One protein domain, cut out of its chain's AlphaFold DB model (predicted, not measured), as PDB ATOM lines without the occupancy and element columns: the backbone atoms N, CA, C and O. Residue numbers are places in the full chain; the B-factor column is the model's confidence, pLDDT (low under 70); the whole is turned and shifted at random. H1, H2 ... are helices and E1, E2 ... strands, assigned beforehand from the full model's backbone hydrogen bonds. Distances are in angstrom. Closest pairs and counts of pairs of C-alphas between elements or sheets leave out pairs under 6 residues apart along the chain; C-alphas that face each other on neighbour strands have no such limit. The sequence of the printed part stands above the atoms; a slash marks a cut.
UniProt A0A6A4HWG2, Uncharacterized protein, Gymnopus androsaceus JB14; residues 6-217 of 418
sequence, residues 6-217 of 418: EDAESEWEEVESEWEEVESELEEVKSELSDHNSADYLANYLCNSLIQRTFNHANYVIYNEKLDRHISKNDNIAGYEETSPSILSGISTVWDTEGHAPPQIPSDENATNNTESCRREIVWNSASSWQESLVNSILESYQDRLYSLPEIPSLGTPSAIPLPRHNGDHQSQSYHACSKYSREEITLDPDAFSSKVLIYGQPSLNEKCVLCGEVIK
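AT A GLANCE: This is residues 6 to 217 of the 418 residues of an uncharacterized protein of Gymnopus androsaceus JB14 (UniProt A0A6A4HWG2). A small four-stranded sheet has one long helix, H2, packed along its edge strand E1, and a second long helix, H1, runs back side by side with H2, farther from the sheet. A shorter helix, H3, meets H2 near its first residues, and residues 74 to 115 stick out as a long loop away from this body, as residues 152 to 158 do in a smaller one. The printed part has 212 residues, with three named helices and four named strands in the order H1 H2 E1 H3 E2 E3 E4; the mixed sheet runs E1 E3 E4 E2. The class is mixed, helices and strands, though under half of the residues are in named elements. The whole is loose, with a radius of gyration of the C-alphas of 21.6 A and spans of 63 by 60 by 43 A.

IN THESE COORDINATES: H1 is residues 6 to 32, 40.8 A from first to last C-alpha, beginning with C-alpha 6 at (-12.932, 1.787, 26.201). H2 is residues 39 to 63, 35.8 A long, ending with C-alpha 63 at (-18.623, 4.125, 6.986). E1 is residues 119 to 124, 16.7 A long, and H3 is residues 135 to 147, 18.3 A long. E2 is residues 165 to 167, E3 residues 183 to 188, and E4 residues 196 to 200, ending with C-alpha 200 at (-23.002, 6.882, -8.708).

HOW THE PARTS SIT: In the sheet, E1 and E3 are parallel, with N 121 and O 184 2.9 A apart, within hydrogen-bond range. E3 and E4 form a hairpin, antiparallel, with N 185 and O 198 at 2.8 A. E4 and E2 are parallel, with N 199 and O 166 at 2.8 A. H2 is on the sheet at a height of 5.6 A, over none of the strands, but only just: 2 of its C-alphas fall on E1. The closest C-alphas of H2 and E1, those of Gln 52 and Trp 124, are 5.3 A apart. H1 is close to H2 but not clearly touching, with C-alphas 26 and 46 the closest at 7.8 A, at a shallow tilt of 15 degrees, opposite ways. H2, with residues 40 to 47 alone, touches H3 at its residue 135 alone; the closest C-alphas, those of Asn 44 and Val 135, are 5.6 A apart, at a steep tilt of 56 degrees. H1 and H3 are not on the sheet. Every O i to N i+4 pair is within hydrogen-bond range in H2 and H3, and 22 of 23 are in H1.

THE WHOLE: The C-alphas farthest apart, those of Asp 35 and Glu 109, are 66.1 A apart. The printed part has no cut. The links H2 to E1, H3 to E2 and E2 to E3 are long, the first with 55 residues. The mean pLDDT of the printed part is 71.2, and 79 residues are under 70, among them residues 67 to 116.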
ATOM      1  N   GLU A   6     -11.719   1.097  25.724       73.50
ATOM      2  CA  GLU A   6     -12.932   1.787  26.201       73.50
ATOM      3  C   GLU A   6     -13.882   2.174  25.053       73.50
ATOM      4  O   GLU A   6     -15.096   2.135  25.228       73.50
ATOM      5  N   ASP A   7     -13.356   2.454  23.855       72.62
ATOM      6  CA  ASP A   7     -14.184   2.830  22.699       72.62
ATOM      7  C   ASP A   7     -14.999   1.645  22.150       72.62
ATOM      8  O   ASP A   7     -16.137   1.816  21.720       72.62
ATOM      9  N   ALA A   8     -14.459   0.423  22.217       70.69
ATOM     10  CA  ALA A   8     -15.155  -0.760  21.712       70.69
ATOM     11  C   ALA A   8     -16.372  -1.135  22.575       70.69
ATOM     12  O   ALA A   8     -17.373  -1.605  22.047       70.69
ATOM     13  N   GLU A   9     -16.299  -0.942  23.894       80.62
ATOM     14  CA  GLU A   9     -17.389  -1.285  24.817       80.62
ATOM     15  C   GLU A   9     -18.593  -0.346  24.626       80.62
ATOM     16  O   GLU A   9     -19.729  -0.810  24.567       80.62
ATOM     17  N   SER A  10     -18.338   0.947  24.389       82.12
ATOM     18  CA  SER A  10     -19.389   1.924  24.073       82.12
ATOM     19  C   SER A  10     -20.086   1.649  22.735       82.12
ATOM     20  O   SER A  10     -21.283   1.907  22.621       82.12
ATOM     21  N   GLU A  11     -19.370   1.149  21.720       78.31
ATOM     22  CA  GLU A  11     -19.983   0.767  20.438       78.31
ATOM     23  C   GLU A  11     -20.915  -0.443  20.599       78.31
ATOM     24  O   GLU A  11     -21.984  -0.488  19.990       78.31
ATOM     25  N   TRP A  12     -20.553  -1.412  21.447       78.75
ATOM     26  CA  TRP A  12     -21.404  -2.574  21.715       78.75
ATOM     27  C   TRP A  12     -22.683  -2.217  22.479       78.75
ATOM     28  O   TRP A  12     -23.733  -2.770  22.154       78.75
ATOM     29  N   GLU A  13     -22.624  -1.285  23.436       86.06
ATOM     30  CA  GLU A  13     -23.813  -0.814  24.164       86.06
ATOM     31  C   GLU A  13     -24.822  -0.100  23.241       86.06
ATOM     32  O   GLU A  13     -26.030  -0.293  23.392       86.06
ATOM     33  N   GLU A  14     -24.358   0.677  22.248       81.50
ATOM     34  CA  GLU A  14     -25.251   1.299  21.251       81.50
ATOM     35  C   GLU A  14     -25.953   0.225  20.404       81.50
ATOM     36  O   GLU A  14     -27.168   0.283  20.211       81.50
ATOM     37  N   VAL A  15     -25.214  -0.801  19.966       74.94
ATOM     38  CA  VAL A  15     -25.775  -1.919  19.192       74.94
ATOM     39  C   VAL A  15     -26.799  -2.708  20.008       74.94
ATOM     40  O   VAL A  15     -27.858  -3.052  19.485       74.94
ATOM     41  N   GLU A  16     -26.514  -3.000  21.276       81.44
ATOM     42  CA  GLU A  16     -27.437  -3.719  22.162       81.44
ATOM     43  C   GLU A  16     -28.730  -2.919  22.395       81.44
ATOM     44  O   GLU A  16     -29.822  -3.477  22.277       81.44
ATOM     45  N   SER A  17     -28.627  -1.599  22.587       85.00
ATOM     46  CA  SER A  17     -29.794  -0.716  22.699       85.00
ATOM     47  C   SER A  17     -30.641  -0.680  21.421       85.00
ATOM     48  O   SER A  17     -31.869  -0.652  21.514       85.00
ATOM     49  N   GLU A  18     -30.026  -0.677  20.232       78.44
ATOM     50  CA  GLU A  18     -30.768  -0.743  18.962       78.44
ATOM     51  C   GLU A  18     -31.502  -2.089  18.817       78.44
ATOM     52  O   GLU A  18     -32.630  -2.133  18.320       78.44
ATOM     53  N   TRP A  19     -30.908  -3.191  19.290       77.81
ATOM     54  CA  TRP A  19     -31.561  -4.505  19.296       77.81
ATOM     55  C   TRP A  19     -32.764  -4.571  20.238       77.81
ATOM     56  O   TRP A  19     -33.795  -5.124  19.848       77.81
ATOM     57  N   GLU A  20     -32.671  -3.988  21.434       85.19
ATOM     58  CA  GLU A  20     -33.803  -3.914  22.368       85.19
ATOM     59  C   GLU A  20     -34.981  -3.113  21.781       85.19
ATOM     60  O   GLU A  20     -36.141  -3.502  21.941       85.19
ATOM     61  N   GLU A  21     -34.707  -2.038  21.033       82.38
ATOM     62  CA  GLU A  21     -35.740  -1.273  20.320       82.38
ATOM     63  C   GLU A  21     -36.434  -2.124  19.240       82.38
ATOM     64  O   GLU A  21     -37.664  -2.117  19.136       82.38
ATOM     65  N   VAL A  22     -35.674  -2.936  18.489       71.06
ATOM     66  CA  VAL A  22     -36.245  -3.880  17.510       71.06
ATOM     67  C   VAL A  22     -37.137  -4.918  18.183       71.06
ATOM     68  O   VAL A  22     -38.219  -5.211  17.667       71.06
ATOM     69  N   GLU A  23     -36.707  -5.492  19.308       79.00
ATOM     70  CA  GLU A  23     -37.521  -6.454  20.055       79.00
ATOM     71  C   GLU A  23     -38.817  -5.816  20.572       79.00
ATOM     72  O   GLU A  23     -39.881  -6.431  20.475       79.00
ATOM     73  N   SER A  24     -38.753  -4.567  21.043       84.19
ATOM     74  CA  SER A  24     -39.925  -3.818  21.508       84.19
ATOM     75  C   SER A  24     -40.944  -3.567  20.391       84.19
ATOM     76  O   SER A  24     -42.128  -3.862  20.564       84.19
ATOM     77  N   GLU A  25     -40.510  -3.077  19.227       77.94
ATOM     78  CA  GLU A  25     -41.401  -2.898  18.069       77.94
ATOM     79  C   GLU A  25     -42.009  -4.226  17.603       77.94
ATOM     80  O   GLU A  25     -43.160  -4.292  17.170       77.94
ATOM     81  N   LEU A  26     -41.240  -5.312  17.691       73.94
ATOM     82  CA  LEU A  26     -41.693  -6.642  17.307       73.94
ATOM     83  C   LEU A  26     -42.805  -7.150  18.237       73.94
ATOM     84  O   LEU A  26     -43.744  -7.793  17.764       73.94
ATOM     85  N   GLU A  27     -42.734  -6.845  19.533       82.50
ATOM     86  CA  GLU A  27     -43.805  -7.133  20.495       82.50
ATOM     87  C   GLU A  27     -45.035  -6.229  20.306       82.50
ATOM     88  O   GLU A  27     -46.165  -6.722  20.376       82.50
ATOM     89  N   GLU A  28     -44.850  -4.943  19.986       81.69
ATOM     90  CA  GLU A  28     -45.957  -4.031  19.660       81.69
ATOM     91  C   GLU A  28     -46.732  -4.530  18.434       81.69
ATOM     92  O   GLU A  28     -47.943  -4.755  18.507       81.69
ATOM     93  N   VAL A  29     -46.025  -4.844  17.347       68.69
ATOM     94  CA  VAL A  29     -46.632  -5.354  16.114       68.69
ATOM     95  C   VAL A  29     -47.320  -6.706  16.352       68.69
ATOM     96  O   VAL A  29     -48.443  -6.914  15.888       68.69
ATOM     97  N   LYS A  30     -46.716  -7.626  17.123       75.00
ATOM     98  CA  LYS A  30     -47.371  -8.893  17.514       75.00
ATOM     99  C   LYS A  30     -48.714  -8.662  18.213       75.00
ATOM    100  O   LYS A  30     -49.638  -9.450  18.005       75.00
ATOM    101  N   SER A  31     -48.823  -7.618  19.036       76.56
ATOM    102  CA  SER A  31     -50.027  -7.328  19.820       76.56
ATOM    103  C   SER A  31     -51.209  -6.840  18.969       76.56
ATOM    104  O   SER A  31     -52.358  -7.167  19.272       76.56
ATOM    105  N   GLU A  32     -50.944  -6.150  17.857       69.25
ATOM    106  CA  GLU A  32     -51.973  -5.627  16.947       69.25
ATOM    107  C   GLU A  32     -52.599  -6.707  16.040       69.25
ATOM    108  O   GLU A  32     -53.634  -6.485  15.412       69.25
ATOM    109  N   LEU A  33     -52.004  -7.904  15.974       60.66
ATOM    110  CA  LEU A  33     -52.209  -8.867  14.884       60.66
ATOM    111  C   LEU A  33     -52.965 -10.147  15.266       60.66
ATOM    112  O   LEU A  33     -52.839 -11.175  14.601       60.66
ATOM    113  N   SER A  34     -53.817 -10.090  16.292       63.56
ATOM    114  CA  SER A  34     -54.654 -11.221  16.736       63.56
ATOM    115  C   SER A  34     -55.622 -11.786  15.667       63.56
ATOM    116  O   SER A  34     -56.266 -12.806  15.928       63.56
ATOM    117  N   ASP A  35     -55.728 -11.192  14.474       63.09
ATOM    118  CA  ASP A  35     -56.584 -11.675  13.386       63.09
ATOM    119  C   ASP A  35     -55.815 -12.530  12.355       63.09
ATOM    120  O   ASP A  35     -54.865 -12.103  11.696       63.09
ATOM    121  N   HIS A  36     -56.267 -13.776  12.183       51.94
ATOM    122  CA  HIS A  36     -55.580 -14.869  11.474       51.94
ATOM    123  C   HIS A  36     -55.279 -14.677   9.974       51.94
ATOM    124  O   HIS A  36     -54.584 -15.513   9.401       51.94
ATOM    125  N   ASN A  37     -55.718 -13.592   9.331       57.34
ATOM    126  CA  ASN A  37     -55.335 -13.281   7.944       57.34
ATOM    127  C   ASN A  37     -54.034 -12.464   7.835       57.34
ATOM    128  O   ASN A  37     -53.655 -12.075   6.733       57.34
ATOM    129  N   SER A  38     -53.345 -12.215   8.955       66.94
ATOM    130  CA  SER A  38     -52.233 -11.263   9.018       66.94
ATOM    131  C   SER A  38     -50.840 -11.869   9.266       66.94
ATOM    132  O   SER A  38     -49.840 -11.155   9.273       66.94
ATOM    133  N   ALA A  39     -50.734 -13.191   9.432       76.19
ATOM    134  CA  ALA A  39     -49.460 -13.840   9.768       76.19
ATOM    135  C   ALA A  39     -48.420 -13.775   8.631       76.19
ATOM    136  O   ALA A  39     -47.253 -13.485   8.886       76.19
ATOM    137  N   ASP A  40     -48.832 -13.996   7.378       74.94
ATOM    138  CA  ASP A  40     -47.919 -13.936   6.226       74.94
ATOM    139  C   ASP A  40     -47.469 -12.500   5.936       74.94
ATOM    140  O   ASP A  40     -46.296 -12.253   5.655       74.94
ATOM    141  N   TYR A  41     -48.389 -11.537   6.060       76.50
ATOM    142  CA  TYR A  41     -48.071 -10.116   5.947       76.50
ATOM    143  C   TYR A  41     -47.055  -9.694   7.014       76.50
ATOM    144  O   TYR A  41     -46.061  -9.043   6.693       76.50
ATOM    145  N   LEU A  42     -47.251 -10.139   8.259       76.88
ATOM    146  CA  LEU A  42     -46.315  -9.893   9.348       76.88
ATOM    147  C   LEU A  42     -44.946 -10.508   9.075       76.88
ATOM    148  O   LEU A  42     -43.933  -9.830   9.211       76.88
ATOM    149  N   ALA A  43     -44.901 -11.777   8.667       81.06
ATOM    150  CA  ALA A  43     -43.645 -12.446   8.352       81.06
ATOM    151  C   ALA A  43     -42.874 -11.695   7.255       81.06
ATOM    152  O   ALA A  43     -41.662 -11.511   7.366       81.06
ATOM    153  N   ASN A  44     -43.578 -11.195   6.237       80.75
ATOM    154  CA  ASN A  44     -42.989 -10.374   5.182       80.75
ATOM    155  C   ASN A  44     -42.477  -9.035   5.711       80.75
ATOM    156  O   ASN A  44     -41.359  -8.641   5.380       80.75
ATOM    157  N   TYR A  45     -43.278  -8.335   6.513       82.38
ATOM    158  CA  TYR A  45     -42.898  -7.055   7.102       82.38
ATOM    159  C   TYR A  45     -41.657  -7.200   7.989       82.38
ATOM    160  O   TYR A  45     -40.674  -6.488   7.790       82.38
ATOM    161  N   LEU A  46     -41.662  -8.185   8.890       83.19
ATOM    162  CA  LEU A  46     -40.542  -8.487   9.779       83.19
ATOM    163  C   LEU A  46     -39.287  -8.862   8.995       83.19
ATOM    164  O   LEU A  46     -38.210  -8.358   9.292       83.19
ATOM    165  N   CYS A  47     -39.415  -9.709   7.971       84.50
ATOM    166  CA  CYS A  47     -38.285 -10.104   7.138       84.50
ATOM    167  C   CYS A  47     -37.679  -8.896   6.406       84.50
ATOM    168  O   CYS A  47     -36.471  -8.684   6.477       84.50
ATOM    169  N   ASN A  48     -38.508  -8.062   5.765       85.00
ATOM    170  CA  ASN A  48     -38.037  -6.859   5.076       85.00
ATOM    171  C   ASN A  48     -37.387  -5.859   6.040       85.00
ATOM    172  O   ASN A  48     -36.313  -5.343   5.736       85.00
ATOM    173  N   SER A  49     -38.012  -5.616   7.195       84.00
ATOM    174  CA  SER A  49     -37.489  -4.709   8.221       84.00
ATOM    175  C   SER A  49     -36.144  -5.197   8.760       84.00
ATOM    176  O   SER A  49     -35.172  -4.441   8.780       84.00
ATOM    177  N   LEU A  50     -36.038  -6.488   9.096       86.19
ATOM    178  CA  LEU A  50     -34.802  -7.086   9.594       86.19
ATOM    179  C   LEU A  50     -33.665  -6.992   8.569       86.19
ATOM    180  O   LEU A  50     -32.552  -6.607   8.930       86.19
ATOM    181  N   ILE A  51     -33.929  -7.312   7.295       88.62
ATOM    182  CA  ILE A  51     -32.916  -7.218   6.233       88.62
ATOM    183  C   ILE A  51     -32.465  -5.762   6.067       88.62
ATOM    184  O   ILE A  51     -31.264  -5.488   6.032       88.62
ATOM    185  N   GLN A  52     -33.413  -4.825   6.010       88.25
ATOM    186  CA  GLN A  52     -33.116  -3.405   5.847       88.25
ATOM    187  C   GLN A  52     -32.281  -2.858   7.010       88.25
ATOM    188  O   GLN A  52     -31.259  -2.216   6.768       88.25
ATOM    189  N   ARG A  53     -32.659  -3.158   8.257       85.88
ATOM    190  CA  ARG A  53     -31.899  -2.767   9.453       85.88
ATOM    191  C   ARG A  53     -30.498  -3.360   9.457       85.88
ATOM    192  O   ARG A  53     -29.534  -2.624   9.629       85.88
ATOM    193  N   THR A  54     -30.375  -4.655   9.170       88.69
ATOM    194  CA  THR A  54     -29.075  -5.342   9.096       88.69
ATOM    195  C   THR A  54     -28.152  -4.664   8.082       88.69
ATOM    196  O   THR A  54     -26.973  -4.455   8.356       88.69
ATOM    197  N   PHE A  55     -28.674  -4.287   6.912       92.12
ATOM    198  CA  PHE A  55     -27.880  -3.634   5.870       92.12
ATOM    199  C   PHE A  55     -27.525  -2.194   6.230       92.12
ATOM    200  O   PHE A  55     -26.388  -1.778   6.007       92.12
ATOM    201  N   ASN A  56     -28.454  -1.450   6.829       87.06
ATOM    202  CA  ASN A  56     -28.185  -0.109   7.339       87.06
ATOM    203  C   ASN A  56     -27.091  -0.137   8.409       87.06
ATOM    204  O   ASN A  56     -26.142   0.637   8.315       87.06
ATOM    205  N   HIS A  57     -27.173  -1.073   9.353       86.94
ATOM    206  CA  HIS A  57     -26.172  -1.259  10.396       86.94
ATOM    207  C   HIS A  57     -24.811  -1.666   9.810       86.94
ATOM    208  O   HIS A  57     -23.788  -1.076  10.144       86.94
ATOM    209  N   ALA A  58     -24.780  -2.595   8.848       88.44
ATOM    210  CA  ALA A  58     -23.542  -2.947   8.153       88.44
ATOM    211  C   ALA A  58     -22.905  -1.733   7.452       88.44
ATOM    212  O   ALA A  58     -21.694  -1.537   7.537       88.44
ATOM    213  N   ASN A  59     -23.704  -0.889   6.788       89.75
ATOM    214  CA  ASN A  59     -23.195   0.345   6.192       89.75
ATOM    215  C   ASN A  59     -22.703   1.337   7.261       89.75
ATOM    216  O   ASN A  59     -21.671   1.970   7.048       89.75
ATOM    217  N   TYR A  60     -23.404   1.460   8.395       86.94
ATOM    218  CA  TYR A  60     -22.983   2.302   9.517       86.94
ATOM    219  C   TYR A  60     -21.614   1.875  10.039       86.94
ATOM    220  O   TYR A  60     -20.708   2.695  10.059       86.94
ATOM    221  N   VAL A  61     -21.417   0.591  10.341       85.75
ATOM    222  CA  VAL A  61     -20.134   0.063  10.833       85.75
ATOM    223  C   VAL A  61     -18.996   0.313   9.837       85.75
ATOM    224  O   VAL A  61     -17.885   0.657  10.229       85.75
ATOM    225  N   ILE A  62     -19.249   0.164   8.533       85.06
ATOM    226  CA  ILE A  62     -18.207   0.331   7.507       85.06
ATOM    227  C   ILE A  62     -17.837   1.808   7.299       85.06
ATOM    228  O   ILE A  62     -16.673   2.116   7.032       85.06
ATOM    229  N   TYR A  63     -18.810   2.720   7.374       85.06
ATOM    230  CA  TYR A  63     -18.623   4.125   6.986       85.06
ATOM    231  C   TYR A  63     -18.673   5.120   8.144       85.06
ATOM    232  O   TYR A  63     -18.373   6.294   7.932       85.06
ATOM    233  N   ASN A  64     -19.020   4.664   9.345       85.44
ATOM    234  CA  ASN A  64     -19.335   5.479  10.514       85.44
ATOM    235  C   ASN A  64     -20.338   6.604  10.185       85.44
ATOM    236  O   ASN A  64     -20.144   7.778  10.506       85.44
ATOM    237  N   GLU A  65     -21.381   6.253   9.430       80.75
ATOM    238  CA  GLU A  65     -22.391   7.186   8.930       80.75
ATOM    239  C   GLU A  65     -23.781   6.571   9.034       80.75
ATOM    240  O   GLU A  65     -24.058   5.541   8.414       80.75
ATOM    241  N   LYS A  66     -24.682   7.223   9.783       76.88
ATOM    242  CA  LYS A  66     -26.106   6.873   9.760       76.88
ATOM    243  C   LYS A  66     -26.655   7.319   8.411       76.88
ATOM    244  O   LYS A  66     -26.904   8.502   8.171       76.88
ATOM    245  N   LEU A  67     -26.766   6.372   7.483       67.56
ATOM    246  CA  LEU A  67     -27.429   6.580   6.202       67.56
ATOM    247  C   LEU A  67     -28.938   6.662   6.447       67.56
ATOM    248  O   LEU A  67     -29.686   5.775   6.045       67.56
ATOM    249  N   ASP A  68     -29.399   7.765   7.039       61.28
ATOM    250  CA  ASP A  68     -30.813   8.140   7.069       61.28
ATOM    251  C   ASP A  68     -31.230   8.642   5.685       61.28
ATOM    252  O   ASP A  68     -31.720   9.757   5.475       61.28
ATOM    253  N   ARG A  69     -31.038   7.782   4.682       64.56
ATOM    254  CA  ARG A  69     -31.787   7.857   3.441       64.56
ATOM    255  C   ARG A  69     -33.173   7.359   3.800       64.56
ATOM    256  O   ARG A  69     -33.534   6.225   3.500       64.56
ATOM    257  N   HIS A  70     -33.960   8.218   4.449       51.47
ATOM    258  CA  HIS A  70     -35.400   8.112   4.322       51.47
ATOM    259  C   HIS A  70     -35.641   7.959   2.825       51.47
ATOM    260  O   HIS A  70     -35.359   8.881   2.056       51.47
ATOM    261  N   ILE A  71     -36.081   6.770   2.403       52.25
ATOM    262  CA  ILE A  71     -36.703   6.591   1.103       52.25
ATOM    263  C   ILE A  71     -37.878   7.548   1.183       52.25
ATOM    264  O   ILE A  71     -38.909   7.237   1.780       52.25
ATOM    265  N   SER A  72     -37.675   8.777   0.720       45.09
ATOM    266  CA  SER A  72     -38.724   9.758   0.608       45.09
ATOM    267  C   SER A  72     -39.721   9.094  -0.320       45.09
ATOM    268  O   SER A  72     -39.499   9.026  -1.527       45.09
ATOM    269  N   LYS A  73     -40.795   8.546   0.258       46.12
ATOM    270  CA  LYS A  73     -41.893   7.842  -0.422       46.12
ATOM    271  C   LYS A  73     -42.593   8.707  -1.494       46.12
ATOM    272  O   LYS A  73     -43.600   8.289  -2.043       46.12
ATOM    273  N   ASN A  74     -42.067   9.892  -1.809       37.16
ATOM    274  CA  ASN A  74     -42.752  10.980  -2.489       37.16
ATOM    275  C   ASN A  74     -42.287  11.294  -3.911       37.16
ATOM    276  O   ASN A  74     -42.860  12.199  -4.510       37.16
ATOM    277  N   ASP A  75     -41.362  10.545  -4.513       39.78
ATOM    278  CA  ASP A  75     -41.016  10.822  -5.918       39.78
ATOM    279  C   ASP A  75     -41.974  10.186  -6.941       39.78
ATOM    280  O   ASP A  75     -41.789  10.394  -8.133       39.78
ATOM    281  N   ASN A  76     -43.040   9.490  -6.516       37.25
ATOM    282  CA  ASN A  76     -44.214   9.193  -7.353       37.25
ATOM    283  C   ASN A  76     -45.415   8.759  -6.490       37.25
ATOM    284  O   ASN A  76     -45.548   7.574  -6.217       37.25
ATOM    285  N   ILE A  77     -46.276   9.697  -6.076       33.34
ATOM    286  CA  ILE A  77     -47.750   9.578  -5.957       33.34
ATOM    287  C   ILE A  77     -48.253  10.904  -5.372       33.34
ATOM    288  O   ILE A  77     -47.991  11.258  -4.226       33.34
ATOM    289  N   ALA A  78     -48.953  11.675  -6.200       32.31
ATOM    290  CA  ALA A  78     -49.633  12.882  -5.771       32.31
ATOM    291  C   ALA A  78     -50.912  12.513  -5.009       32.31
ATOM    292  O   ALA A  78     -51.784  11.842  -5.556       32.31
ATOM    293  N   GLY A  79     -51.028  13.037  -3.789       33.97
ATOM    294  CA  GLY A  79     -52.301  13.276  -3.118       33.97
ATOM    295  C   GLY A  79     -52.798  12.142  -2.234       33.97
ATOM    296  O   GLY A  79     -53.658  11.381  -2.654       33.97
ATOM    297  N   TYR A  80     -52.336  12.113  -0.985       26.91
ATOM    298  CA  TYR A  80     -53.206  11.941   0.182       26.91
ATOM    299  C   TYR A  80     -52.449  12.460   1.413       26.91
ATOM    300  O   TYR A  80     -51.372  11.967   1.739       26.91
ATOM    301  N   GLU A  81     -52.961  13.523   2.036       32.94
ATOM    302  CA  GLU A  81     -52.448  14.037   3.306       32.94
ATOM    303  C   GLU A  81     -52.992  13.160   4.437       32.94
ATOM    304  O   GLU A  81     -54.196  13.156   4.691       32.94
ATOM    305  N   GLU A  82     -52.111  12.447   5.135       28.58
ATOM    306  CA  GLU A  82     -52.392  11.951   6.480       28.58
ATOM    307  C   GLU A  82     -51.506  12.698   7.476       28.58
ATOM    308  O   GLU A  82     -50.278  12.615   7.477       28.58
ATOM    309  N   THR A  83     -52.169  13.495   8.305       32.16
ATOM    310  CA  THR A  83     -51.627  14.146   9.494       32.16
ATOM    311  C   THR A  83     -51.286  13.107  10.556       32.16
ATOM    312  O   THR A  83     -52.192  12.560  11.183       32.16
ATOM    313  N   SER A  84     -49.995  12.917  10.826       30.38
ATOM    314  CA  SER A  84     -49.514  12.306  12.071       30.38
ATOM    315  C   SER A  84     -49.104  13.384  13.086       30.38
ATOM    316  O   SER A  84     -48.633  14.457  12.690       30.38
ATOM    317  N   PRO A  85     -49.304  13.144  14.396       27.98
ATOM    318  CA  PRO A  85     -49.163  14.159  15.429       27.98
ATOM    319  C   PRO A  85     -47.698  14.372  15.818       27.98
ATOM    320  O   PRO A  85     -46.921  13.439  15.996       27.98
ATOM    321  N   SER A  86     -47.339  15.640  15.981       29.81
ATOM    322  CA  SER A  86     -46.042  16.092  16.472       29.81
ATOM    323  C   SER A  86     -45.959  15.905  17.987       29.81
ATOM    324  O   SER A  86     -46.771  16.467  18.723       29.81
ATOM    325  N   ILE A  87     -44.937  15.189  18.462       28.00
ATOM    326  CA  ILE A  87     -44.470  15.282  19.849       28.00
ATOM    327  C   ILE A  87     -43.099  15.963  19.843       28.00
ATOM    328  O   ILE A  87     -42.140  15.499  19.236       28.00
ATOM    329  N   LEU A  88     -43.060  17.118  20.501       31.42
ATOM    330  CA  LEU A  88     -41.879  17.910  20.828       31.42
ATOM    331  C   LEU A  88     -41.089  17.260  21.968       31.42
ATOM    332  O   LEU A  88     -41.664  17.006  23.022       31.42
ATOM    333  N   SER A  89     -39.771  17.153  21.808       28.89
ATOM    334  CA  SER A  89     -38.755  17.591  22.785       28.89
ATOM    335  C   SER A  89     -37.386  17.466  22.093       28.89
ATOM    336  O   SER A  89     -37.109  16.445  21.488       28.89
ATOM    337  N   GLY A  90     -36.489  18.445  22.020       31.33
ATOM    338  CA  GLY A  90     -36.235  19.505  22.982       31.33
ATOM    339  C   GLY A  90     -34.909  19.276  23.711       31.33
ATOM    340  O   GLY A  90     -34.895  19.333  24.931       31.33
ATOM    341  N   ILE A  91     -33.799  19.033  22.998       26.61
ATOM    342  CA  ILE A  91     -32.443  19.188  23.552       26.61
ATOM    343  C   ILE A  91     -31.594  19.959  22.539       26.61
ATOM    344  O   ILE A  91     -31.166  19.445  21.513       26.61
ATOM    345  N   SER A  92     -31.398  21.241  22.837       28.30
ATOM    346  CA  SER A  92     -30.410  22.103  22.199       28.30
ATOM    347  C   SER A  92     -29.125  21.988  23.011       28.30
ATOM    348  O   SER A  92     -29.046  22.516  24.119       28.30
ATOM    349  N   THR A  93     -28.127  21.280  22.489       27.12
ATOM    350  CA  THR A  93     -26.758  21.354  23.001       27.12
ATOM    351  C   THR A  93     -26.030  22.469  22.259       27.12
ATOM    352  O   THR A  93     -25.672  22.365  21.089       27.12
ATOM    353  N   VAL A  94     -25.859  23.585  22.961       31.27
ATOM    354  CA  VAL A  94     -24.906  24.641  22.617       31.27
ATOM    355  C   VAL A  94     -23.512  24.024  22.700       31.27
ATOM    356  O   VAL A  94     -23.110  23.573  23.768       31.27
ATOM    357  N   TRP A  95     -22.795  23.951  21.581       34.12
ATOM    358  CA  TRP A  95     -21.370  23.628  21.586       34.12
ATOM    359  C   TRP A  95     -20.602  24.944  21.579       34.12
ATOM    360  O   TRP A  95     -20.570  25.659  20.574       34.12
ATOM    361  N   ASP A  96     -20.029  25.275  22.734       30.08
ATOM    362  CA  ASP A  96     -19.077  26.365  22.866       30.08
ATOM    363  C   ASP A  96     -17.839  26.080  22.014       30.08
ATOM    364  O   ASP A  96     -17.272  24.987  21.992       30.08
ATOM    365  N   THR A  97     -17.450  27.099  21.258       38.94
ATOM    366  CA  THR A  97     -16.315  27.077  20.345       38.94
ATOM    367  C   THR A  97     -15.050  27.431  21.126       38.94
ATOM    368  O   THR A  97     -14.651  28.593  21.157       38.94
ATOM    369  N   GLU A  98     -14.399  26.450  21.752       30.77
ATOM    370  CA  GLU A  98     -13.013  26.606  22.212       30.77
ATOM    371  C   GLU A  98     -12.047  26.024  21.177       30.77
ATOM    372  O   GLU A  98     -12.036  24.832  20.874       30.77
ATOM    373  N   GLY A  99     -11.240  26.910  20.592       40.47
ATOM    374  CA  GLY A  99     -10.269  26.576  19.562       40.47
ATOM    375  C   GLY A  99      -9.195  25.623  20.073       40.47
ATOM    376  O   GLY A  99      -8.326  26.017  20.844       40.47
ATOM    377  N   HIS A 100      -9.220  24.389  19.576       36.16
ATOM    378  CA  HIS A 100      -8.083  23.478  19.592       36.16
ATOM    379  C   HIS A 100      -7.675  23.190  18.146       36.16
ATOM    380  O   HIS A 100      -8.502  22.860  17.296       36.16
ATOM    381  N   ALA A 101      -6.393  23.405  17.851       41.62
ATOM    382  CA  ALA A 101      -5.812  23.151  16.540       41.62
ATOM    383  C   ALA A 101      -5.919  21.654  16.191       41.62
ATOM    384  O   ALA A 101      -5.726  20.817  17.075       41.62
ATOM    385  N   PRO A 102      -6.199  21.299  14.924       38.91
ATOM    386  CA  PRO A 102      -6.332  19.905  14.529       38.91
ATOM    387  C   PRO A 102      -4.991  19.168  14.683       38.91
ATOM    388  O   PRO A 102      -3.940  19.747  14.380       38.91
ATOM    389  N   PRO A 103      -4.999  17.900  15.130       36.09
ATOM    390  CA  PRO A 103      -3.786  17.102  15.226       36.09
ATOM    391  C   PRO A 103      -3.215  16.867  13.824       36.09
ATOM    392  O   PRO A 103      -3.922  16.468  12.898       36.09
ATOM    393  N   GLN A 104      -1.922  17.151  13.662       32.50
ATOM    394  CA  GLN A 104      -1.204  16.873  12.424       32.50
ATOM    395  C   GLN A 104      -1.008  15.363  12.277       32.50
ATOM    396  O   GLN A 104      -0.283  14.740  13.050       32.50
ATOM    397  N   ILE A 105      -1.673  14.795  11.276       39.06
ATOM    398  CA  ILE A 105      -1.503  13.409  10.841       39.06
ATOM    399  C   ILE A 105      -0.167  13.305  10.078       39.06
ATOM    400  O   ILE A 105       0.116  14.190   9.263       39.06
ATOM    401  N   PRO A 106       0.658  12.265  10.303       35.78
ATOM    402  CA  PRO A 106       1.901  12.072   9.566       35.78
ATOM    403  C   PRO A 106       1.608  11.838   8.083       35.78
ATOM    404  O   PRO A 106       0.846  10.948   7.709       35.78
ATOM    405  N   SER A 107       2.220  12.650   7.230       38.59
ATOM    406  CA  SER A 107       2.214  12.486   5.783       38.59
ATOM    407  C   SER A 107       3.168  11.358   5.389       38.59
ATOM    408  O   SER A 107       4.360  11.594   5.189       38.59
ATOM    409  N   ASP A 108       2.644  10.138   5.283       37.00
ATOM    410  CA  ASP A 108       3.357   9.014   4.679       37.00
ATOM    411  C   ASP A 108       3.357   9.155   3.148       37.00
ATOM    412  O   ASP A 108       2.409   8.809   2.437       37.00
ATOM    413  N   GLU A 109       4.461   9.685   2.625       45.03
ATOM    414  CA  GLU A 109       4.791   9.716   1.202       45.03
ATOM    415  C   GLU A 109       5.186   8.310   0.714       45.03
ATOM    416  O   GLU A 109       6.359   8.015   0.524       45.03
ATOM    417  N   ASN A 110       4.216   7.406   0.531       46.69
ATOM    418  CA  ASN A 110       4.415   6.168  -0.241       46.69
ATOM    419  C   ASN A 110       3.082   5.580  -0.753       46.69
ATOM    420  O   ASN A 110       2.707   4.452  -0.447       46.69
ATOM    421  N   ALA A 111       2.358   6.346  -1.575       43.03
ATOM    422  CA  ALA A 111       1.132   5.904  -2.247       43.03
ATOM    423  C   ALA A 111       1.367   5.609  -3.743       43.03
ATOM    424  O   ALA A 111       0.868   6.307  -4.624       43.03
ATOM    425  N   THR A 112       2.112   4.547  -4.059       45.53
ATOM    426  CA  THR A 112       2.087   3.912  -5.391       45.53
ATOM    427  C   THR A 112       1.278   2.628  -5.318       45.53
ATOM    428  O   THR A 112       1.840   1.544  -5.215       45.53
ATOM    429  N   ASN A 113      -0.043   2.800  -5.268       47.31
ATOM    430  CA  ASN A 113      -1.114   1.904  -5.721       47.31
ATOM    431  C   ASN A 113      -2.418   2.509  -5.186       47.31
ATOM    432  O   ASN A 113      -3.034   1.977  -4.270       47.31
ATOM    433  N   ASN A 114      -2.792   3.680  -5.717       46.53
ATOM    434  CA  ASN A 114      -4.083   4.310  -5.445       46.53
ATOM    435  C   ASN A 114      -5.178   3.421  -6.049       46.53
ATOM    436  O   ASN A 114      -5.640   3.655  -7.165       46.53
ATOM    437  N   THR A 115      -5.554   2.360  -5.337       57.78
ATOM    438  CA  THR A 115      -6.858   1.730  -5.498       57.78
ATOM    439  C   THR A 115      -7.871   2.840  -5.304       57.78
ATOM    440  O   THR A 115      -7.956   3.407  -4.215       57.78
ATOM    441  N   GLU A 116      -8.544   3.220  -6.386       68.69
ATOM    442  CA  GLU A 116      -9.600   4.223  -6.369       68.69
ATOM    443  C   GLU A 116     -10.521   3.924  -5.183       68.69
ATOM    444  O   GLU A 116     -11.038   2.812  -5.060       68.69
ATOM    445  N   SER A 117     -10.643   4.881  -4.261       78.94
ATOM    446  CA  SER A 117     -11.448   4.740  -3.050       78.94
ATOM    447  C   SER A 117     -12.925   4.735  -3.448       78.94
ATOM    448  O   SER A 117     -13.594   5.768  -3.438       78.94
ATOM    449  N   CYS A 118     -13.408   3.579  -3.892       87.31
ATOM    450  CA  CYS A 118     -14.796   3.364  -4.248       87.31
ATOM    451  C   CYS A 118     -15.575   2.997  -2.987       87.31
ATOM    452  O   CYS A 118     -15.316   1.959  -2.376       87.31
ATOM    453  N   ARG A 119     -16.548   3.831  -2.616       91.06
ATOM    454  CA  ARG A 119     -17.503   3.519  -1.546       91.06
ATOM    455  C   ARG A 119     -18.416   2.388  -2.027       91.06
ATOM    456  O   ARG A 119     -18.895   2.448  -3.156       91.06
ATOM    457  N   ARG A 120     -18.629   1.354  -1.216       94.06
ATOM    458  CA  ARG A 120     -19.487   0.197  -1.527       94.06
ATOM    459  C   ARG A 120     -20.582   0.012  -0.490       94.06
ATOM    460  O   ARG A 120     -20.302  -0.384   0.635       94.06
ATOM    461  N   GLU A 121     -21.818   0.256  -0.869       93.56
ATOM    462  CA  GLU A 121     -22.959   0.138   0.038       93.56
ATOM    463  C   GLU A 121     -23.816  -1.059  -0.338       93.56
ATOM    464  O   GLU A 121     -23.867  -1.449  -1.505       93.56
ATOM    465  N   ILE A 122     -24.513  -1.622   0.642       94.06
ATOM    466  CA  ILE A 122     -25.558  -2.614   0.409       94.06
ATOM    467  C   ILE A 122     -26.909  -2.027   0.809       94.06
ATOM    468  O   ILE A 122     -27.053  -1.467   1.890       94.06
ATOM    469  N   VAL A 123     -27.898  -2.116  -0.074       93.38
ATOM    470  CA  VAL A 123     -29.225  -1.524   0.130       93.38
ATOM    471  C   VAL A 123     -30.288  -2.578  -0.126       93.38
ATOM    472  O   VAL A 123     -30.213  -3.305  -1.113       93.38
ATOM    473  N   TRP A 124     -31.285  -2.655   0.755       93.50
ATOM    474  CA  TRP A 124     -32.469  -3.488   0.560       93.50
ATOM    475  C   TRP A 124     -33.618  -2.638   0.019       93.50
ATOM    476  O   TRP A 124     -34.082  -1.711   0.685       93.50
ATOM    477  N   ASN A 125     -34.072  -2.933  -1.196       90.56
ATOM    478  CA  ASN A 125     -35.190  -2.247  -1.827       90.56
ATOM    479  C   ASN A 125     -36.508  -2.937  -1.463       90.56
ATOM    480  O   ASN A 125     -36.951  -3.860  -2.140       90.56
ATOM    481  N   SER A 126     -37.170  -2.459  -0.413       81.94
ATOM    482  CA  SER A 126     -38.434  -3.020   0.077       81.94
ATOM    483  C   SER A 126     -39.665  -2.624  -0.766       81.94
ATOM    484  O   SER A 126     -40.761  -2.524  -0.212       81.94
ATOM    485  N   ALA A 127     -39.495  -2.279  -2.052       68.88
ATOM    486  CA  ALA A 127     -40.468  -1.526  -2.849       68.88
ATOM    487  C   ALA A 127     -41.926  -1.985  -2.635       68.88
ATOM    488  O   ALA A 127     -42.312  -3.128  -2.876       68.88
ATOM    489  N   SER A 128     -42.745  -1.030  -2.195       52.69
ATOM    490  CA  SER A 128     -44.061  -1.174  -1.564       52.69
ATOM    491  C   SER A 128     -45.200  -1.694  -2.449       52.69
ATOM    492  O   SER A 128     -46.331  -1.791  -1.982       52.69
ATOM    493  N   SER A 129     -44.946  -2.020  -3.719       57.31
ATOM    494  CA  SER A 129     -45.971  -2.570  -4.621       57.31
ATOM    495  C   SER A 129     -46.170  -4.079  -4.468       57.31
ATOM    496  O   SER A 129     -47.128  -4.627  -5.005       57.31
ATOM    497  N   TRP A 130     -45.278  -4.762  -3.749       54.22
ATOM    498  CA  TRP A 130     -45.316  -6.209  -3.547       54.22
ATOM    499  C   TRP A 130     -45.970  -6.560  -2.209       54.22
ATOM    500  O   TRP A 130     -45.371  -7.212  -1.362       54.22
ATOM    501  N   GLN A 131     -47.221  -6.137  -2.013       53.78
ATOM    502  CA  GLN A 131     -47.978  -6.417  -0.782       53.78
ATOM    503  C   GLN A 131     -48.268  -7.917  -0.548       53.78
ATOM    504  O   GLN A 131     -48.824  -8.272   0.485       53.78
ATOM    505  N   GLU A 132     -47.860  -8.812  -1.455       53.97
ATOM    506  CA  GLU A 132     -48.206 -10.238  -1.397       53.97
ATOM    507  C   GLU A 132     -47.029 -11.199  -1.632       53.97
ATOM    508  O   GLU A 132     -47.242 -12.410  -1.730       53.97
ATOM    509  N   SER A 133     -45.777 -10.729  -1.738       54.94
ATOM    510  CA  SER A 133     -44.658 -11.674  -1.842       54.94
ATOM    511  C   SER A 133     -44.419 -12.325  -0.484       54.94
ATOM    512  O   SER A 133     -43.733 -11.746   0.353       54.94
ATOM    513  N   LEU A 134     -44.985 -13.518  -0.267       68.31
ATOM    514  CA  LEU A 134     -44.642 -14.377   0.868       68.31
ATOM    515  C   LEU A 134     -43.115 -14.508   0.971       68.31
ATOM    516  O   LEU A 134     -42.440 -14.609  -0.053       68.31
ATOM    517  N   VAL A 135     -42.577 -14.621   2.186       81.19
ATOM    518  CA  VAL A 135     -41.162 -14.928   2.466       81.19
ATOM    519  C   VAL A 135     -40.665 -16.082   1.585       81.19
ATOM    520  O   VAL A 135     -39.553 -16.052   1.063       81.19
ATOM    521  N   ASN A 136     -41.535 -17.060   1.325       77.75
ATOM    522  CA  ASN A 136     -41.272 -18.171   0.413       77.75
ATOM    523  C   ASN A 136     -40.926 -17.729  -1.016       77.75
ATOM    524  O   ASN A 136     -40.055 -18.332  -1.624       77.75
ATOM    525  N   SER A 137     -41.562 -16.692  -1.558       78.81
ATOM    526  CA  SER A 137     -41.243 -16.149  -2.883       78.81
ATOM    527  C   SER A 137     -39.875 -15.472  -2.921       78.81
ATOM    528  O   SER A 137     -39.163 -15.627  -3.910       78.81
ATOM    529  N   ILE A 138     -39.490 -14.774  -1.847       84.75
ATOM    530  CA  ILE A 138     -38.146 -14.188  -1.720       84.75
ATOM    531  C   ILE A 138     -37.112 -15.314  -1.714       84.75
ATOM    532  O   ILE A 138     -36.192 -15.330  -2.531       84.75
ATOM    533  N   LEU A 139     -37.315 -16.309  -0.846       86.06
ATOM    534  CA  LEU A 139     -36.444 -17.476  -0.753       86.06
ATOM    535  C   LEU A 139     -36.361 -18.231  -2.082       86.06
ATOM    536  O   LEU A 139     -35.261 -18.548  -2.523       86.06
ATOM    537  N   GLU A 140     -37.492 -18.495  -2.743       82.88
ATOM    538  CA  GLU A 140     -37.519 -19.165  -4.046       82.88
ATOM    539  C   GLU A 140     -36.763 -18.364  -5.111       82.88
ATOM    540  O   GLU A 140     -35.962 -18.958  -5.826       82.88
ATOM    541  N   SER A 141     -36.935 -17.039  -5.182       85.19
ATOM    542  CA  SER A 141     -36.231 -16.212  -6.171       85.19
ATOM    543  C   SER A 141     -34.713 -16.213  -5.946       85.19
ATOM    544  O   SER A 141     -33.943 -16.457  -6.880       85.19
ATOM    545  N   TYR A 142     -34.250 -16.026  -4.704       89.75
ATOM    546  CA  TYR A 142     -32.815 -16.080  -4.387       89.75
ATOM    547  C   TYR A 142     -32.229 -17.464  -4.621       89.75
ATOM    548  O   TYR A 142     -31.119 -17.588  -5.140       89.75
ATOM    549  N   GLN A 143     -32.990 -18.505  -4.307       85.50
ATOM    550  CA  GLN A 143     -32.584 -19.874  -4.563       85.50
ATOM    551  C   GLN A 143     -32.462 -20.153  -6.068       85.50
ATOM    552  O   GLN A 143     -31.449 -20.701  -6.505       85.50
ATOM    553  N   ASP A 144     -33.441 -19.728  -6.870       82.75
ATOM    554  CA  ASP A 144     -33.419 -19.861  -8.328       82.75
ATOM    555  C   ASP A 144     -32.238 -19.090  -8.942       82.75
ATOM    556  O   ASP A 144     -31.574 -19.599  -9.851       82.75
ATOM    557  N   ARG A 145     -31.908 -17.906  -8.408       85.50
ATOM    558  CA  ARG A 145     -30.734 -17.131  -8.839       85.50
ATOM    559  C   ARG A 145     -29.416 -17.809  -8.472       85.50
ATOM    560  O   ARG A 145     -28.479 -17.776  -9.265       85.50
ATOM    561  N   LEU A 146     -29.320 -18.439  -7.303       84.50
ATOM    562  CA  LEU A 146     -28.139 -19.224  -6.931       84.50
ATOM    563  C   LEU A 146     -27.980 -20.458  -7.831       84.50
ATOM    564  O   LEU A 146     -26.857 -20.807  -8.186       84.50
ATOM    565  N   TYR A 147     -29.085 -21.077  -8.258       76.88
ATOM    566  CA  TYR A 147     -29.064 -22.216  -9.182       76.88
ATOM    567  C   TYR A 147     -28.757 -21.857 -10.631       76.88
ATOM    568  O   TYR A 147     -28.279 -22.714 -11.376       76.88
ATOM    569  N   SER A 148     -29.043 -20.628 -11.065       75.19
ATOM    570  CA  SER A 148     -28.705 -20.195 -12.424       75.19
ATOM    571  C   SER A 148     -27.208 -19.930 -12.605       75.19
ATOM    572  O   SER A 148     -26.735 -19.832 -13.742       75.19
ATOM    573  N   LEU A 149     -26.437 -19.870 -11.511       81.00
ATOM    574  CA  LEU A 149     -24.990 -19.729 -11.573       81.00
ATOM    575  C   LEU A 149     -24.363 -20.995 -12.178       81.00
ATOM    576  O   LEU A 149     -24.622 -22.102 -11.702       81.00
ATOM    577  N   PRO A 150     -23.520 -20.865 -13.218       74.44
ATOM    578  CA  PRO A 150     -22.809 -22.012 -13.761       74.44
ATOM    579  C   PRO A 150     -21.940 -22.650 -12.671       74.44
ATOM    580  O   PRO A 150     -21.211 -21.947 -11.972       74.44
ATOM    581  N   GLU A 151     -22.006 -23.981 -12.545       68.81
ATOM    582  CA  GLU A 151     -21.119 -24.748 -11.664       68.81
ATOM    583  C   GLU A 151     -19.665 -24.363 -11.981       68.81
ATOM    584  O   GLU A 151     -19.169 -24.618 -13.083       68.81
ATOM    585  N   ILE A 152     -18.987 -23.706 -11.035       57.00
ATOM    586  CA  ILE A 152     -17.593 -23.308 -11.227       57.00
ATOM    587  C   ILE A 152     -16.760 -24.587 -11.366       57.00
ATOM    588  O   ILE A 152     -16.815 -25.448 -10.481       57.00
ATOM    589  N   PRO A 153     -15.936 -24.730 -12.415       59.16
ATOM    590  CA  PRO A 153     -14.944 -25.790 -12.466       59.16
ATOM    591  C   PRO A 153     -13.880 -25.535 -11.391       59.16
ATOM    592  O   PRO A 153     -12.970 -24.757 -11.635       59.16
ATOM    593  N   SER A 154     -14.061 -26.132 -10.205       59.25
ATOM    594  CA  SER A 154     -13.117 -26.520  -9.127       59.25
ATOM    595  C   SER A 154     -11.789 -25.761  -8.869       59.25
ATOM    596  O   SER A 154     -10.988 -26.221  -8.057       59.25
ATOM    597  N   LEU A 155     -11.541 -24.586  -9.445       60.94
ATOM    598  CA  LEU A 155     -10.335 -23.781  -9.256       60.94
ATOM    599  C   LEU A 155     -10.677 -22.442  -8.591       60.94
ATOM    600  O   LEU A 155     -10.847 -21.418  -9.242       60.94
ATOM    601  N   GLY A 156     -10.745 -22.475  -7.260       64.06
ATOM    602  CA  GLY A 156     -10.205 -21.450  -6.354       64.06
ATOM    603  C   GLY A 156     -10.809 -20.042  -6.295       64.06
ATOM    604  O   GLY A 156     -10.597 -19.377  -5.287       64.06
ATOM    605  N   THR A 157     -11.546 -19.556  -7.292       60.69
ATOM    606  CA  THR A 157     -12.182 -18.229  -7.229       60.69
ATOM    607  C   THR A 157     -13.644 -18.343  -6.803       60.69
ATOM    608  O   THR A 157     -14.391 -19.073  -7.459       60.69
ATOM    609  N   PRO A 158     -14.080 -17.629  -5.747       59.16
ATOM    610  CA  PRO A 158     -15.490 -17.561  -5.375       59.16
ATOM    611  C   PRO A 158     -16.322 -17.080  -6.569       59.16
ATOM    612  O   PRO A 158     -15.978 -16.071  -7.189       59.16
ATOM    613  N   SER A 159     -17.412 -17.775  -6.906       59.03
ATOM    614  CA  SER A 159     -18.380 -17.256  -7.878       59.03
ATOM    615  C   SER A 159     -19.014 -16.010  -7.287       59.03
ATOM    616  O   SER A 159     -19.800 -16.100  -6.345       59.03
ATOM    617  N   ALA A 160     -18.702 -14.852  -7.854       75.94
ATOM    618  CA  ALA A 160     -19.519 -13.675  -7.633       75.94
ATOM    619  C   ALA A 160     -20.853 -13.876  -8.361       75.94
ATOM    620  O   ALA A 160     -20.869 -14.266  -9.531       75.94
ATOM    621  N   ILE A 161     -21.966 -13.596  -7.681       82.38
ATOM    622  CA  ILE A 161     -23.271 -13.495  -8.336       82.38
ATOM    623  C   ILE A 161     -23.166 -12.329  -9.330       82.38
ATOM    624  O   ILE A 161     -22.918 -11.199  -8.897       82.38
ATOM    625  N   PRO A 162     -23.319 -12.551 -10.648       85.19
ATOM    626  CA  PRO A 162     -23.262 -11.463 -11.605       85.19
ATOM    627  C   PRO A 162     -24.522 -10.618 -11.429       85.19
ATOM    628  O   PRO A 162     -25.620 -11.022 -11.813       85.19
ATOM    629  N   LEU A 163     -24.371  -9.453 -10.806       89.50
ATOM    630  CA  LEU A 163     -25.424  -8.452 -10.694       89.50
ATOM    631  C   LEU A 163     -25.322  -7.472 -11.879       89.50
ATOM    632  O   LEU A 163     -24.220  -6.984 -12.157       89.50
ATOM    633  N   PRO A 164     -26.432  -7.163 -12.583       87.12
ATOM    634  CA  PRO A 164     -26.458  -6.116 -13.600       87.12
ATOM    635  C   PRO A 164     -25.929  -4.797 -13.040       87.12
ATOM    636  O   PRO A 164     -26.323  -4.387 -11.952       87.12
ATOM    637  N   ARG A 165     -25.036  -4.136 -13.780       92.94
ATOM    638  CA  ARG A 165     -24.442  -2.854 -13.383       92.94
ATOM    639  C   ARG A 165     -25.099  -1.731 -14.174       92.94
ATOM    640  O   ARG A 165     -25.118  -1.775 -15.404       92.94
ATOM    641  N   HIS A 166     -25.608  -0.725 -13.479       89.50
ATOM    642  CA  HIS A 166     -26.230   0.451 -14.077       89.50
ATOM    643  C   HIS A 166     -25.626   1.719 -13.490       89.50
ATOM    644  O   HIS A 166     -25.226   1.739 -12.331       89.50
ATOM    645  N   ASN A 167     -25.604   2.795 -14.270       90.56
ATOM    646  CA  ASN A 167     -25.333   4.110 -13.704       90.56
ATOM    647  C   ASN A 167     -26.565   4.535 -12.907       90.56
ATOM    648  O   ASN A 167     -27.677   4.560 -13.445       90.56
ATOM    649  N   GLY A 168     -26.363   4.812 -11.626       87.19
ATOM    650  CA  GLY A 168     -27.384   5.389 -10.777       87.19
ATOM    651  C   GLY A 168     -27.667   6.821 -11.221       87.19
ATOM    652  O   GLY A 168     -26.744   7.585 -11.504       87.19
ATOM    653  N   ASP A 169     -28.946   7.168 -11.319       82.88
ATOM    654  CA  ASP A 169     -29.386   8.525 -11.625       82.88
ATOM    655  C   ASP A 169     -29.864   9.167 -10.324       82.88
ATOM    656  O   ASP A 169     -30.815   8.692  -9.701       82.88
ATOM    657  N   HIS A 170     -29.171  10.211  -9.880       73.94
ATOM    658  CA  HIS A 170     -29.643  11.042  -8.789       73.94
ATOM    659  C   HIS A 170     -30.179  12.338  -9.382       73.94
ATOM    660  O   HIS A 170     -29.425  13.167  -9.881       73.94
ATOM    661  N   GLN A 171     -31.487  12.552  -9.239       63.66
ATOM    662  CA  GLN A 171     -32.105  13.846  -9.534       63.66
ATOM    663  C   GLN A 171     -31.765  14.917  -8.481       63.66
ATOM    664  O   GLN A 171     -32.261  16.044  -8.554       63.66
ATOM    665  N   SER A 172     -30.934  14.597  -7.482       61.03
ATOM    666  CA  SER A 172     -30.568  15.541  -6.435       61.03
ATOM    667  C   SER A 172     -29.840  16.740  -7.038       61.03
ATOM    668  O   SER A 172     -28.763  16.609  -7.612       61.03
ATOM    669  N   GLN A 173     -30.402  17.934  -6.843       66.06
ATOM    670  CA  GLN A 173     -29.847  19.223  -7.283       66.06
ATOM    671  C   GLN A 173     -28.551  19.633  -6.546       66.06
ATOM    672  O   GLN A 173     -28.141  20.799  -6.583       66.06
ATOM    673  N   SER A 174     -27.909  18.715  -5.824       66.38
ATOM    674  CA  SER A 174     -26.640  18.951  -5.146       66.38
ATOM    675  C   SER A 174     -25.488  18.880  -6.138       66.38
ATOM    676  O   SER A 174     -25.157  17.824  -6.662       66.38
ATOM    677  N   TYR A 175     -24.837  20.018  -6.359       75.81
ATOM    678  CA  TYR A 175     -23.579  20.064  -7.093       75.81
ATOM    679  C   TYR A 175     -22.436  19.724  -6.140       75.81
ATOM    680  O   TYR A 175     -22.084  20.536  -5.286       75.81
ATOM    681  N   HIS A 176     -21.838  18.548  -6.311       84.25
ATOM    682  CA  HIS A 176     -20.562  18.208  -5.698       84.25
ATOM    683  C   HIS A 176     -19.508  17.951  -6.782       84.25
ATOM    684  O   HIS A 176     -19.773  17.248  -7.753       84.25
ATOM    685  N   ALA A 177     -18.324  18.554  -6.642       83.19
ATOM    686  CA  ALA A 177     -17.341  18.666  -7.727       83.19
ATOM    687  C   ALA A 177     -16.157  17.682  -7.637       83.19
ATOM    688  O   ALA A 177     -15.181  17.835  -8.375       83.19
ATOM    689  N   CYS A 178     -16.203  16.674  -6.759       90.25
ATOM    690  CA  CYS A 178     -15.134  15.677  -6.682       90.25
ATOM    691  C   CYS A 178     -15.135  14.764  -7.918       90.25
ATOM    692  O   CYS A 178     -15.909  13.819  -8.015       90.25
ATOM    693  N   SER A 179     -14.221  15.034  -8.853       86.06
ATOM    694  CA  SER A 179     -14.147  14.400 -10.180       86.06
ATOM    695  C   SER A 179     -13.836  12.900 -10.187       86.06
ATOM    696  O   SER A 179     -13.955  12.266 -11.231       86.06
ATOM    697  N   LYS A 180     -13.422  12.340  -9.049       91.19
ATOM    698  CA  LYS A 180     -13.089  10.916  -8.891       91.19
ATOM    699  C   LYS A 180     -14.028  10.182  -7.943       91.19
ATOM    700  O   LYS A 180     -13.730   9.059  -7.544       91.19
ATOM    701  N   TYR A 181     -15.103  10.831  -7.507       91.75
ATOM    702  CA  TYR A 181     -16.032  10.185  -6.600       91.75
ATOM    703  C   TYR A 181     -16.713   9.022  -7.333       91.75
ATOM    704  O   TYR A 181     -17.206   9.184  -8.450       91.75
ATOM    705  N   SER A 182     -16.732   7.856  -6.695       93.19
ATOM    706  CA  SER A 182     -17.444   6.679  -7.176       93.19
ATOM    707  C   SER A 182     -18.046   5.949  -5.987       93.19
ATOM    708  O   SER A 182     -17.334   5.586  -5.045       93.19
ATOM    709  N   ARG A 183     -19.353   5.709  -6.056       93.38
ATOM    710  CA  ARG A 183     -20.077   4.853  -5.120       93.38
ATOM    711  C   ARG A 183     -20.750   3.724  -5.878       93.38
ATOM    712  O   ARG A 183     -21.518   3.964  -6.803       93.38
ATOM    713  N   GLU A 184     -20.451   2.501  -5.475       95.00
ATOM    714  CA  GLU A 184     -21.144   1.294  -5.901       95.00
ATOM    715  C   GLU A 184     -22.184   0.938  -4.839       95.00
ATOM    716  O   GLU A 184     -21.850   0.663  -3.694       95.00
ATOM    717  N   GLU A 185     -23.450   0.934  -5.212       94.75
ATOM    718  CA  GLU A 185     -24.554   0.530  -4.353       94.75
ATOM    719  C   GLU A 185     -25.076  -0.825  -4.835       94.75
ATOM    720  O   GLU A 185     -25.583  -0.955  -5.949       94.75
ATOM    721  N   ILE A 186     -24.913  -1.857  -4.015       95.12
ATOM    722  CA  ILE A 186     -25.450  -3.196  -4.234       95.12
ATOM    723  C   ILE A 186     -26.897  -3.184  -3.743       95.12
ATOM    724  O   ILE A 186     -27.165  -3.360  -2.555       95.12
ATOM    725  N   THR A 187     -27.832  -2.962  -4.661       94.06
ATOM    726  CA  THR A 187     -29.263  -2.955  -4.366       94.06
ATOM    727  C   THR A 187     -29.817  -4.374  -4.491       94.06
ATOM    728  O   THR A 187     -29.914  -4.923  -5.593       94.06
ATOM    729  N   LEU A 188     -30.178  -4.964  -3.358       94.00
ATOM    730  CA  LEU A 188     -30.881  -6.237  -3.256       94.00
ATOM    731  C   LEU A 188     -32.393  -6.004  -3.179       94.00
ATOM    732  O   LEU A 188     -32.840  -4.985  -2.658       94.00
ATOM    733  N   ASP A 189     -33.171  -6.928  -3.729       91.00
ATOM    734  CA  ASP A 189     -34.619  -6.794  -3.920       91.00
ATOM    735  C   ASP A 189     -35.296  -8.128  -3.563       91.00
ATOM    736  O   ASP A 189     -34.695  -9.172  -3.838       91.00
ATOM    737  N   PRO A 190     -36.518  -8.139  -2.989       88.81
ATOM    738  CA  PRO A 190     -37.282  -9.363  -2.728       88.81
ATOM    739  C   PRO A 190     -37.284 -10.350  -3.900       88.81
ATOM    740  O   PRO A 190     -37.167 -11.559  -3.698       88.81
ATOM    741  N   ASP A 191     -37.368  -9.841  -5.131       86.31
ATOM    742  CA  ASP A 191     -37.045 -10.624  -6.314       86.31
ATOM    743  C   ASP A 191     -35.537 -10.572  -6.584       86.31
ATOM    744  O   ASP A 191     -34.998  -9.585  -7.093       86.31
ATOM    745  N   ALA A 192     -34.853 -11.679  -6.308       90.25
ATOM    746  CA  ALA A 192     -33.421 -11.795  -6.485       90.25
ATOM    747  C   ALA A 192     -32.976 -11.361  -7.872       90.25
ATOM    748  O   ALA A 192     -31.953 -10.702  -7.953       90.25
ATOM    749  N   PHE A 193     -33.710 -11.655  -8.951       86.19
ATOM    750  CA  PHE A 193     -33.335 -11.278 -10.324       86.19
ATOM    751  C   PHE A 193     -33.418  -9.771 -10.596       86.19
ATOM    752  O   PHE A 193     -32.715  -9.266 -11.472       86.19
ATOM    753  N   SER A 194     -34.199  -9.047  -9.796       87.44
ATOM    754  CA  SER A 194     -34.289  -7.587  -9.818       87.44
ATOM    755  C   SER A 194     -33.139  -6.904  -9.057       87.44
ATOM    756  O   SER A 194     -32.921  -5.699  -9.221       87.44
ATOM    757  N   SER A 195     -32.338  -7.670  -8.297       92.62
ATOM    758  CA  SER A 195     -31.122  -7.174  -7.637       92.62
ATOM    759  C   SER A 195     -30.063  -6.730  -8.652       92.62
ATOM    760  O   SER A 195     -29.809  -7.415  -9.655       92.62
ATOM    761  N   LYS A 196     -29.399  -5.606  -8.370       94.38
ATOM    762  CA  LYS A 196     -28.502  -4.886  -9.289       94.38
ATOM    763  C   LYS A 196     -27.424  -4.102  -8.537       94.38
ATOM    764  O   LYS A 196     -27.507  -3.915  -7.332       94.38
ATOM    765  N   VAL A 197     -26.420  -3.620  -9.264       95.12
ATOM    766  CA  VAL A 197     -25.415  -2.673  -8.763       95.12
ATOM    767  C   VAL A 197     -25.629  -1.328  -9.442       95.12
ATOM    768  O   VAL A 197     -25.613  -1.243 -10.672       95.12
ATOM    769  N   LEU A 198     -25.811  -0.277  -8.651       94.00
ATOM    770  CA  LEU A 198     -25.901   1.101  -9.115       94.00
ATOM    771  C   LEU A 198     -24.561   1.804  -8.890       94.00
ATOM    772  O   LEU A 198     -23.975   1.708  -7.821       94.00
ATOM    773  N   ILE A 199     -24.057   2.492  -9.909       93.94
ATOM    774  CA  ILE A 199     -22.801   3.245  -9.849       93.94
ATOM    775  C   ILE A 199     -23.131   4.729  -9.891       93.94
ATOM    776  O   ILE A 199     -23.669   5.216 -10.887       93.94
ATOM    777  N   TYR A 200     -22.788   5.448  -8.831       92.56
ATOM    778  CA  TYR A 200     -23.002   6.882  -8.708       92.56
ATOM    779  C   TYR A 200     -21.678   7.626  -8.838       92.56
ATOM    780  O   TYR A 200     -20.724   7.366  -8.108       92.56
ATOM    781  N   GLY A 201     -21.639   8.582  -9.767       92.31
ATOM    782  CA  GLY A 201     -20.493   9.477  -9.958       92.31
ATOM    783  C   GLY A 201     -20.512  10.709  -9.050       92.31
ATOM    784  O   GLY A 201     -19.622  11.549  -9.147       92.31
ATOM    785  N   GLN A 202     -21.529  10.854  -8.195       90.81
ATOM    786  CA  GLN A 202     -21.670  11.966  -7.254       90.81
ATOM    787  C   GLN A 202     -22.293  11.487  -5.933       90.81
ATOM    788  O   GLN A 202     -23.156  10.606  -5.975       90.81
ATOM    789  N   PRO A 203     -21.881  12.063  -4.790       90.88
ATOM    790  CA  PRO A 203     -22.464  11.755  -3.489       90.88
ATOM    791  C   PRO A 203     -23.913  12.234  -3.374       90.88
ATOM    792  O   PRO A 203     -24.295  13.254  -3.956       90.88
ATOM    793  N   SER A 204     -24.715  11.503  -2.600       89.00
ATOM    794  CA  SER A 204     -26.100  11.876  -2.288       89.00
ATOM    795  C   SER A 204     -26.170  13.046  -1.304       89.00
ATOM    796  O   SER A 204     -25.203  13.374  -0.619       89.00
ATOM    797  N   LEU A 205     -27.352  13.659  -1.190       86.88
ATOM    798  CA  LEU A 205     -27.645  14.606  -0.112       86.88
ATOM    799  C   LEU A 205     -27.383  13.964   1.258       86.88
ATOM    800  O   LEU A 205     -27.746  12.816   1.491       86.88
ATOM    801  N   ASN A 206     -26.771  14.742   2.144       86.81
ATOM    802  CA  ASN A 206     -26.295  14.393   3.481       86.81
ATOM    803  C   ASN A 206     -25.219  13.298   3.537       86.81
ATOM    804  O   ASN A 206     -24.804  12.919   4.625       86.81
ATOM    805  N   GLU A 207     -24.715  12.830   2.396       88.88
ATOM    806  CA  GLU A 207     -23.589  11.903   2.372       88.88
ATOM    807  C   GLU A 207     -22.270  12.651   2.581       88.88
ATOM    808  O   GLU A 207     -22.087  13.759   2.070       88.88
ATOM    809  N   LYS A 208     -21.314  12.040   3.283       90.19
ATOM    810  CA  LYS A 208     -19.935  12.527   3.306       90.19
ATOM    811  C   LYS A 208     -19.189  12.039   2.068       90.19
ATOM    812  O   LYS A 208     -19.101  10.843   1.784       90.19
ATOM    813  N   CYS A 209     -18.588  12.964   1.335       91.62
ATOM    814  CA  CYS A 209     -17.719  12.596   0.230       91.62
ATOM    815  C   CYS A 209     -16.437  11.942   0.763       91.62
ATOM    816  O   CYS A 209     -15.635  12.598   1.425       91.62
ATOM    817  N   VAL A 210     -16.189  10.682   0.399       90.19
ATOM    818  CA  VAL A 210     -14.986   9.932   0.812       90.19
ATOM    819  C   VAL A 210     -13.667  10.559   0.337       90.19
ATOM    820  O   VAL A 210     -12.613  10.242   0.873       90.19
ATOM    821  N   LEU A 211     -13.713  11.453  -0.656       91.81
ATOM    822  CA  LEU A 211     -12.521  12.105  -1.205       91.81
ATOM    823  C   LEU A 211     -12.146  13.408  -0.493       91.81
ATOM    824  O   LEU A 211     -10.963  13.680  -0.328       91.81
ATOM    825  N   CYS A 212     -13.125  14.233  -0.111       92.94
ATOM    826  CA  CYS A 212     -12.865  15.545   0.499       92.94
ATOM    827  C   CYS A 212     -13.368  15.672   1.942       92.94
ATOM    828  O   CYS A 212     -13.080  16.667   2.600       92.94
ATOM    829  N   GLY A 213     -14.123  14.693   2.439       91.38
ATOM    830  CA  GLY A 213     -14.700  14.693   3.781       91.38
ATOM    831  C   GLY A 213     -15.898  15.628   3.973       91.38
ATOM    832  O   GLY A 213     -16.460  15.649   5.065       91.38
ATOM    833  N   GLU A 214     -16.311  16.386   2.951       92.25
ATOM    834  CA  GLU A 214     -17.459  17.293   3.043       92.25
ATOM    835  C   GLU A 214     -18.786  16.530   3.026       92.25
ATOM    836  O   GLU A 214     -19.015  15.677   2.166       92.25
ATOM    837  N   VAL A 215     -19.687  16.886   3.944       90.56
ATOM    838  CA  VAL A 215     -21.081  16.426   3.937       90.56
ATOM    839  C   VAL A 215     -21.871  17.247   2.925       90.56
ATOM    840  O   VAL A 215     -21.956  18.475   3.038       90.56
ATOM    841  N   ILE A 216     -22.471  16.580   1.942       90.12
ATOM    842  CA  ILE A 216     -23.241  17.239   0.891       90.12
ATOM    843  C   ILE A 216     -24.522  17.795   1.480       90.12
ATOM    844  O   ILE A 216     -25.398  17.057   1.906       90.12
ATOM    845  N   LYS A 217     -24.681  19.111   1.463       88.69
ATOM    846  CA  LYS A 217     -25.932  19.742   1.881       88.69
ATOM    847  C   LYS A 217     -26.737  20.133   0.656       88.69
ATOM    848  O   LYS A 217     -26.174  20.511  -0.375       88.69
TER     849      LYS A 217